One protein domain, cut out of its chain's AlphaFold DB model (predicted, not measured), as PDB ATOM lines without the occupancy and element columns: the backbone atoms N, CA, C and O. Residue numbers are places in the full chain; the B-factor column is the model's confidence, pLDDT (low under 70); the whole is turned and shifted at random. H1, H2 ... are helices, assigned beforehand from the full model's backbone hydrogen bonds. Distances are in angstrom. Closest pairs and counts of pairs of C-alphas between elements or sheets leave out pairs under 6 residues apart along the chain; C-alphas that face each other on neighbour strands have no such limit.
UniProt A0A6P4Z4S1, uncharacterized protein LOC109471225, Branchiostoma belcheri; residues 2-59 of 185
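Overview. This is residues 2 to 59 of the 185 residues of the protein "uncharacterized protein LOC109471225" of Branchiostoma belcheri (UniProt A0A6P4Z4S1). This is a loose, open arch: the long helix H3 makes one limb, a wide loop of chain bearing the short helix H2 makes the other, and the short helix H1 sits in the middle between them. At the far end of H3 the chain turns into the small helix H4, and residues 52 to 58 stick out there, away from the rest. The printed part has 58 residues with four named helices, in the order H1, H2, H3, H4, and no named strand; the class is all helix, though under half of the residues, 25 of 58, are in named elements. The whole is loose, with a radius of gyration of the C-alphas of 13.4 A, and the C-alphas span 37 by 28 by 17 A along their three main axes.

Arrangement. Begin with H3, residues 37 to 48, the longest helix, with 12 residues. Look next at H1, residues 4 to 8: H1 and H3 only just touch, with 3 pairs of C-alphas within 8 A. The closest C-alphas of the two are those of Leu 5 and Arg 44, 7.1 A apart, and their centres are 10.6 A apart. H3 touches H1 with residues 40 to 44 alone. After Thr 48, the last residue of H3, find H4, residues 51 to 54, which is close to H3 but not clearly touching, with 2 pairs of C-alphas within 8 A. The closest C-alphas here are those of Thr 48 and Arg 54, 7.0 A apart, and the two centres are 14.9 A apart. H1 and H4 are apart. Then turn to H2, residues 20 to 23, which touches no helix: it is apart from H1, from H3 and from H4. On the backbone, every pair of O of residue i and N of residue i+4 in H3 is within hydrogen-bond range, while H1 has 0 of 1 such pairs and 2 of 2 pairs of O i and N i+3 within range. H2 and H4 are too short for an O i to N i+4 pair; the one O i to N i+3 pair of H4 is within range, and that of H2 is not.

Along the chain. Find C-alpha 37 at (-5.488, -22.377, -17.292); from there H3 runs from Ser 37 to Thr 48, whose C-alpha is at (-4.319, -28.663, -32.575), 16.6 A from first to last C-alpha. Past it, H4 runs from Asp 51 to Arg 54 and measures 4.8 A, ending with C-alpha 54 at (-4.935, -30.454, -39.284). Go back to C-alpha 4 at (-3.311, -35.929, -24.578) for the start of H1, which runs from Pro 4 to Phe 8 over 7.1 A. H2 runs from Arg 20 to Ser 23 and measures 5.0 A.

Size, cuts and confidence. The two C-alphas farthest apart are those of Arg 26 and Asp 58, 38.1 A, while the first and last printed C-alphas, those of Ser 2 and Tyr 59, are 16.2 A apart. The printed part has no cut. The link from H1 to H2, with 11 residues, and the link from H2 to H3, with 13 residues, are long; the link from H3 to H4, with 2 residues, is tight. The long stretch with no named element, residues 24 to 36, has its C-alphas 10 to 19 A from the mean of the C-alphas. Residues 52 to 58, of which 52 to 54 belong to H4, stand free. The mean pLDDT of the printed part is 75.8; look for values under 70 at residues 2 to 8, residue 30 and residues 58 to 59. H1 has a mean pLDDT of 63, and H3 has 85.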
ATOM      1  N   SER A   2     -10.011 -37.801 -27.311       47.84
ATOM      2  CA  SER A   2      -9.795 -36.728 -26.313       47.84
ATOM      3  C   SER A   2      -8.787 -37.152 -25.235       47.84
ATOM      4  O   SER A   2      -9.190 -37.441 -24.111       47.84
ATOM      5  N   LEU A   3      -7.499 -37.303 -25.563       53.09
ATOM      6  CA  LEU A   3      -6.590 -38.017 -24.647       53.09
ATOM      7  C   LEU A   3      -5.217 -37.400 -24.308       53.09
ATOM      8  O   LEU A   3      -4.735 -37.744 -23.233       53.09
ATOM      9  N   PRO A   4      -4.591 -36.464 -25.051       59.59
ATOM     10  CA  PRO A   4      -3.311 -35.929 -24.578       59.59
ATOM     11  C   PRO A   4      -3.491 -34.938 -23.420       59.59
ATOM     12  O   PRO A   4      -2.796 -35.020 -22.415       59.59
ATOM     13  N   LEU A   5      -4.468 -34.035 -23.524       60.03
ATOM     14  CA  LEU A   5      -4.587 -32.871 -22.640       60.03
ATOM     15  C   LEU A   5      -5.011 -33.217 -21.200       60.03
ATOM     16  O   LEU A   5      -4.550 -32.590 -20.252       60.03
ATOM     17  N   LEU A   6      -5.847 -34.247 -21.034       63.94
ATOM     18  CA  LEU A   6      -6.324 -34.698 -19.719       63.94
ATOM     19  C   LEU A   6      -5.200 -35.324 -18.879       63.94
ATOM     20  O   LEU A   6      -5.143 -35.103 -17.672       63.94
ATOM     21  N   SER A   7      -4.259 -36.018 -19.526       63.97
ATOM     22  CA  SER A   7      -3.094 -36.610 -18.857       63.97
ATOM     23  C   SER A   7      -2.189 -35.538 -18.230       63.97
ATOM     24  O   SER A   7      -1.739 -35.696 -17.097       63.97
ATOM     25  N   PHE A   8      -2.007 -34.395 -18.906       69.69
ATOM     26  CA  PHE A   8      -1.235 -33.260 -18.374       69.69
ATOM     27  C   PHE A   8      -1.923 -32.535 -17.211       69.69
ATOM     28  O   PHE A   8      -1.247 -31.872 -16.434       69.69
ATOM     29  N   GLN A   9      -3.239 -32.686 -17.059       71.81
ATOM     30  CA  GLN A   9      -4.006 -32.168 -15.919       71.81
ATOM     31  C   GLN A   9      -4.162 -33.208 -14.797       71.81
ATOM     32  O   GLN A   9      -4.936 -33.003 -13.866       71.81
ATOM     33  N   ASN A  10      -3.460 -34.345 -14.894       74.19
ATOM     34  CA  ASN A  10      -3.583 -35.492 -13.994       74.19
ATOM     35  C   ASN A  10      -5.012 -36.066 -13.889       74.19
ATOM     36  O   ASN A  10      -5.398 -36.637 -12.869       74.19
ATOM     37  N   ARG A  11      -5.807 -35.921 -14.954       75.94
ATOM     38  CA  ARG A  11      -7.177 -36.435 -15.034       75.94
ATOM     39  C   ARG A  11      -7.199 -37.722 -15.848       75.94
ATOM     40  O   ARG A  11      -7.062 -37.694 -17.070       75.94
ATOM     41  N   HIS A  12      -7.425 -38.849 -15.174       73.50
ATOM     42  CA  HIS A  12      -7.383 -40.194 -15.774       73.50
ATOM     43  C   HIS A  12      -8.772 -40.857 -15.883       73.50
ATOM     44  O   HIS A  12      -8.905 -42.062 -16.114       73.50
ATOM     45  N   ASP A  13      -9.839 -40.058 -15.776       73.62
ATOM     46  CA  ASP A  13     -11.253 -40.484 -15.762       73.62
ATOM     47  C   ASP A  13     -11.710 -41.150 -17.071       73.62
ATOM     48  O   ASP A  13     -12.699 -41.883 -17.095       73.62
ATOM     49  N   LYS A  14     -10.965 -40.946 -18.163       74.62
ATOM     50  CA  LYS A  14     -11.235 -41.535 -19.488       74.62
ATOM     51  C   LYS A  14     -10.138 -42.484 -19.979       74.62
ATOM     52  O   LYS A  14     -10.147 -42.868 -21.144       74.62
ATOM     53  N   CYS A  15      -9.176 -42.835 -19.127       75.75
ATOM     54  CA  CYS A  15      -8.133 -43.791 -19.488       75.75
ATOM     55  C   CYS A  15      -8.703 -45.210 -19.619       75.75
ATOM     56  O   CYS A  15      -9.681 -45.563 -18.960       75.75
ATOM     57  N   HIS A  16      -8.076 -46.031 -20.464       78.75
ATOM     58  CA  HIS A  16      -8.439 -47.441 -20.607       78.75
ATOM     59  C   HIS A  16      -8.247 -48.172 -19.270       78.75
ATOM     60  O   HIS A  16      -7.314 -47.842 -18.538       78.75
ATOM     61  N   GLN A  17      -9.096 -49.150 -18.942       78.50
ATOM     62  CA  GLN A  17      -9.069 -49.833 -17.636       78.50
ATOM     63  C   GLN A  17      -7.715 -50.498 -17.342       78.50
ATOM     64  O   GLN A  17      -7.231 -50.424 -16.219       78.50
ATOM     65  N   GLU A  18      -7.063 -51.042 -18.367       80.38
ATOM     66  CA  GLU A  18      -5.736 -51.668 -18.260       80.38
ATOM     67  C   GLU A  18      -4.572 -50.660 -18.231       80.38
ATOM     68  O   GLU A  18      -3.411 -51.043 -18.095       80.38
ATOM     69  N   SER A  19      -4.847 -49.360 -18.378       77.56
ATOM     70  CA  SER A  19      -3.791 -48.344 -18.361       77.56
ATOM     71  C   SER A  19      -3.101 -48.327 -17.001       77.56
ATOM     72  O   SER A  19      -3.761 -48.315 -15.963       77.56
ATOM     73  N   ARG A  20      -1.769 -48.213 -17.005       78.56
ATOM     74  CA  ARG A  20      -0.944 -48.173 -15.787       78.56
ATOM     75  C   ARG A  20      -1.393 -47.114 -14.771       78.56
ATOM     76  O   ARG A  20      -1.261 -47.330 -13.577       78.56
ATOM     77  N   CYS A  21      -1.962 -45.996 -15.229       75.56
ATOM     78  CA  CYS A  21      -2.503 -44.944 -14.361       75.56
ATOM     79  C   CYS A  21      -3.746 -45.344 -13.553       75.56
ATOM     80  O   CYS A  21      -4.084 -44.651 -12.599       75.56
ATOM     81  N   ARG A  22      -4.428 -46.432 -13.926       76.00
ATOM     82  CA  ARG A  22      -5.573 -46.997 -13.198       76.00
ATOM     83  C   ARG A  22      -5.228 -48.280 -12.455       76.00
ATOM     84  O   ARG A  22      -5.780 -48.513 -11.388       76.00
ATOM     85  N   SER A  23      -4.353 -49.104 -13.026       79.81
ATOM     86  CA  SER A  23      -4.001 -50.408 -12.460       79.81
ATOM     87  C   SER A  23      -2.929 -50.343 -11.367       79.81
ATOM     88  O   SER A  23      -2.919 -51.208 -10.497       79.81
ATOM     89  N   ASP A  24      -2.052 -49.332 -11.372       80.38
ATOM     90  CA  ASP A  24      -0.963 -49.183 -10.397       80.38
ATOM     91  C   ASP A  24      -1.261 -48.051  -9.387       80.38
ATOM     92  O   ASP A  24      -1.219 -46.873  -9.756       80.38
ATOM     93  N   PRO A  25      -1.491 -48.361  -8.093       74.88
ATOM     94  CA  PRO A  25      -1.705 -47.358  -7.043       74.88
ATOM     95  C   PRO A  25      -0.505 -46.429  -6.808       74.88
ATOM     96  O   PRO A  25      -0.649 -45.384  -6.174       74.88
ATOM     97  N   ARG A  26       0.692 -46.801  -7.280       79.81
ATOM     98  CA  ARG A  26       1.918 -45.992  -7.173       79.81
ATOM     99  C   ARG A  26       2.250 -45.262  -8.469       79.81
ATOM    100  O   ARG A  26       3.365 -44.752  -8.609       79.81
ATOM    101  N   TYR A  27       1.313 -45.195  -9.414       77.12
ATOM    102  CA  TYR A  27       1.525 -44.467 -10.651       77.12
ATOM    103  C   TYR A  27       1.856 -42.996 -10.370       77.12
ATOM    104  O   TYR A  27       1.056 -42.243  -9.814       77.12
ATOM    105  N   ARG A  28       3.054 -42.578 -10.784       72.44
ATOM    106  CA  ARG A  28       3.473 -41.178 -10.803       72.44
ATOM    107  C   ARG A  28       3.610 -40.729 -12.255       72.44
ATOM    108  O   ARG A  28       4.329 -41.392 -13.008       72.44
ATOM    109  N   PRO A  29       2.955 -39.628 -12.665       74.00
ATOM    110  CA  PRO A  29       3.166 -39.051 -13.983       74.00
ATOM    111  C   PRO A  29       4.652 -38.757 -14.206       74.00
ATOM    112  O   PRO A  29       5.316 -38.186 -13.345       74.00
ATOM    113  N   SER A  30       5.181 -39.143 -15.367       68.94
ATOM    114  CA  SER A  30       6.571 -38.847 -15.748       68.94
ATOM    115  C   SER A  30       6.777 -37.393 -16.175       68.94
ATOM    116  O   SER A  30       7.911 -36.938 -16.289       68.94
ATOM    117  N   ARG A  31       5.686 -36.668 -16.443       72.12
ATOM    118  CA  ARG A  31       5.685 -35.287 -16.930       72.12
ATOM    119  C   ARG A  31       5.095 -34.347 -15.884       72.12
ATOM    120  O   ARG A  31       4.293 -34.760 -15.050       72.12
ATOM    121  N   VAL A  32       5.484 -33.078 -15.973       77.62
ATOM    122  CA  VAL A  32       4.985 -32.003 -15.108       77.62
ATOM    123  C   VAL A  32       3.478 -31.830 -15.309       77.62
ATOM    124  O   VAL A  32       3.003 -31.752 -16.443       77.62
ATOM    125  N   ILE A  33       2.741 -31.785 -14.199       79.50
ATOM    126  CA  ILE A  33       1.297 -31.544 -14.187       79.50
ATOM    127  C   ILE A  33       1.066 -30.046 -14.383       79.50
ATOM    128  O   ILE A  33       1.610 -29.227 -13.644       79.50
ATOM    129  N   ILE A  34       0.259 -29.696 -15.378       80.62
ATOM    130  CA  ILE A  34      -0.078 -28.312 -15.707       80.62
ATOM    131  C   ILE A  34      -1.358 -27.942 -14.956       80.62
ATOM    132  O   ILE A  34      -2.410 -28.540 -15.182       80.62
ATOM    133  N   THR A  35      -1.262 -26.956 -14.066       78.00
ATOM    134  CA  THR A  35      -2.385 -26.439 -13.265       78.00
ATOM    135  C   THR A  35      -2.921 -25.104 -13.781       78.00
ATOM    136  O   THR A  35      -4.093 -24.799 -13.570       78.00
ATOM    137  N   ASP A  36      -2.090 -24.325 -14.477       86.06
ATOM    138  CA  ASP A  36      -2.445 -23.012 -15.016       86.06
ATOM    139  C   ASP A  36      -3.365 -23.124 -16.247       86.06
ATOM    140  O   ASP A  36      -3.067 -23.835 -17.213       86.06
ATOM    141  N   SER A  37      -4.484 -22.396 -16.225       83.69
ATOM    142  CA  SER A  37      -5.488 -22.377 -17.292       83.69
ATOM    143  C   SER A  37      -4.953 -21.784 -18.598       83.69
ATOM    144  O   SER A  37      -5.336 -22.252 -19.674       83.69
ATOM    145  N   VAL A  38      -4.024 -20.825 -18.528       87.75
ATOM    146  CA  VAL A  38      -3.405 -20.215 -19.716       87.75
ATOM    147  C   VAL A  38      -2.478 -21.216 -20.404       87.75
ATOM    148  O   VAL A  38      -2.568 -21.430 -21.616       87.75
ATOM    149  N   ALA A  39      -1.638 -21.905 -19.629       83.62
ATOM    150  CA  ALA A  39      -0.749 -22.947 -20.136       83.62
ATOM    151  C   ALA A  39      -1.527 -24.108 -20.784       83.62
ATOM    152  O   ALA A  39      -1.115 -24.644 -21.817       83.62
ATOM    153  N   VAL A  40      -2.687 -24.463 -20.222       84.12
ATOM    154  CA  VAL A  40      -3.609 -25.451 -20.800       84.12
ATOM    155  C   VAL A  40      -4.117 -25.010 -22.175       84.12
ATOM    156  O   VAL A  40      -4.155 -25.822 -23.104       84.12
ATOM    157  N   GLU A  41      -4.498 -23.742 -22.331       85.44
ATOM    158  CA  GLU A  41      -4.979 -23.219 -23.611       85.44
ATOM    159  C   GLU A  41      -3.857 -23.141 -24.656       85.44
ATOM    160  O   GLU A  41      -4.062 -23.530 -25.810       85.44
ATOM    161  N   MET A  42      -2.656 -22.716 -24.257       86.75
ATOM    162  CA  MET A  42      -1.478 -22.708 -25.131       86.75
ATOM    163  C   MET A  42      -1.127 -24.114 -25.617       86.75
ATOM    164  O   MET A  42      -0.945 -24.326 -26.817       86.75
ATOM    165  N   LEU A  43      -1.102 -25.094 -24.709       84.38
ATOM    166  CA  LEU A  43      -0.850 -26.487 -25.063       84.38
ATOM    167  C   LEU A  43      -1.942 -27.029 -25.991       84.38
ATOM    168  O   LEU A  43      -1.640 -27.738 -26.950       84.38
ATOM    169  N   ARG A  44      -3.208 -26.671 -25.746       84.25
ATOM    170  CA  ARG A  44      -4.318 -27.044 -26.629       84.25
ATOM    171  C   ARG A  44      -4.093 -26.510 -28.038       84.25
ATOM    172  O   ARG A  44      -4.165 -27.299 -28.975       84.25
ATOM    173  N   LYS A  45      -3.798 -25.212 -28.170       86.75
ATOM    174  CA  LYS A  45      -3.522 -24.563 -29.460       86.75
ATOM    175  C   LYS A  45      -2.363 -25.249 -30.176       86.75
ATOM    176  O   LYS A  45      -2.523 -25.642 -31.328       86.75
ATOM    177  N   PHE A  46      -1.258 -25.479 -29.471       86.69
ATOM    178  CA  PHE A  46      -0.079 -26.149 -30.013       86.69
ATOM    179  C   PHE A  46      -0.381 -27.564 -30.528       86.69
ATOM    180  O   PHE A  46       0.019 -27.911 -31.636       86.69
ATOM    181  N   ILE A  47      -1.120 -28.370 -29.756       84.50
ATOM    182  CA  ILE A  47      -1.509 -29.729 -30.162       84.50
ATOM    183  C   ILE A  47      -2.408 -29.680 -31.401       84.50
ATOM    184  O   ILE A  47      -2.189 -30.437 -32.341       84.50
ATOM    185  N   THR A  48      -3.397 -28.782 -31.432       83.00
ATOM    186  CA  THR A  48      -4.319 -28.663 -32.575       83.00
ATOM    187  C   THR A  48      -3.671 -28.105 -33.840       83.00
ATOM    188  O   THR A  48      -4.227 -28.269 -34.919       83.00
ATOM    189  N   GLN A  49      -2.516 -27.448 -33.718       84.19
ATOM    190  CA  GLN A  49      -1.731 -26.956 -34.851       84.19
ATOM    191  C   GLN A  49      -0.846 -28.034 -35.485       84.19
ATOM    192  O   GLN A  49      -0.338 -27.807 -36.577       84.19
ATOM    193  N   GLN A  50      -0.654 -29.183 -34.827       78.56
ATOM    194  CA  GLN A  50       0.115 -30.287 -35.397       78.56
ATOM    195  C   GLN A  50      -0.606 -30.877 -36.615       78.56
ATOM    196  O   GLN A  50      -1.837 -30.981 -36.623       78.56
ATOM    197  N   ASP A  51       0.161 -31.342 -37.600       74.50
ATOM    198  CA  ASP A  51      -0.381 -31.872 -38.859       74.50
ATOM    199  C   ASP A  51      -1.337 -33.049 -38.653       74.50
ATOM    200  O   ASP A  51      -2.357 -33.136 -39.330       74.50
ATOM    201  N   ILE A  52      -1.105 -33.866 -37.620       75.00
ATOM    202  CA  ILE A  52      -1.992 -34.973 -37.224       75.00
ATOM    203  C   ILE A  52      -3.428 -34.492 -36.960       75.00
ATOM    204  O   ILE A  52      -4.387 -35.209 -37.237       75.00
ATOM    205  N   TYR A  53      -3.597 -33.288 -36.407       76.12
ATOM    206  CA  TYR A  53      -4.916 -32.703 -36.149       76.12
ATOM    207  C   TYR A  53      -5.447 -31.897 -37.335       76.12
ATOM    208  O   TYR A  53      -6.661 -31.852 -37.532       76.12
ATOM    209  N   ARG A  54      -4.563 -31.267 -38.116       79.00
ATOM    210  CA  ARG A  54      -4.935 -30.454 -39.284       79.00
ATOM    211  C   ARG A  54      -5.375 -31.304 -40.479       79.00
ATOM    212  O   ARG A  54      -6.281 -30.904 -41.202       79.00
ATOM    213  N   HIS A  55      -4.754 -32.465 -40.643       76.75
ATOM    214  CA  HIS A  55      -4.916 -33.379 -41.769       76.75
ATOM    215  C   HIS A  55      -5.263 -34.791 -41.279       76.75
ATOM    216  O   HIS A  55      -4.746 -35.780 -41.776       76.75
ATOM    217  N   ALA A  56      -6.135 -34.903 -40.269       71.94
ATOM    218  CA  ALA A  56      -6.437 -36.169 -39.588       71.94
ATOM    219  C   ALA A  56      -6.926 -37.297 -40.520       71.94
ATOM    220  O   ALA A  56      -6.748 -38.474 -40.213       71.94
ATOM    221  N   GLU A  57      -7.536 -36.936 -41.649       70.69
ATOM    222  CA  GLU A  57      -7.970 -37.848 -42.713       70.69
ATOM    223  C   GLU A  57      -6.822 -38.589 -43.410       70.69
ATOM    224  O   GLU A  57      -7.013 -39.730 -43.832       70.69
ATOM    225  N   ASP A  58      -5.623 -38.004 -43.436       64.75
ATOM    226  CA  ASP A  58      -4.426 -38.611 -44.026       64.75
ATOM    227  C   ASP A  58      -3.773 -39.650 -43.087       64.75
ATOM    228  O   ASP A  58      -2.918 -40.435 -43.499       64.75
ATOM    229  N   TYR A  59      -4.205 -39.712 -41.820       61.38
ATOM    230  CA  TYR A  59      -3.646 -40.590 -40.789       61.38
ATOM    231  C   TYR A  59      -4.567 -41.779 -40.481       61.38
ATOM    232  O   TYR A  59      -5.233 -41.839 -39.440       61.38
TER     233      TYR A  59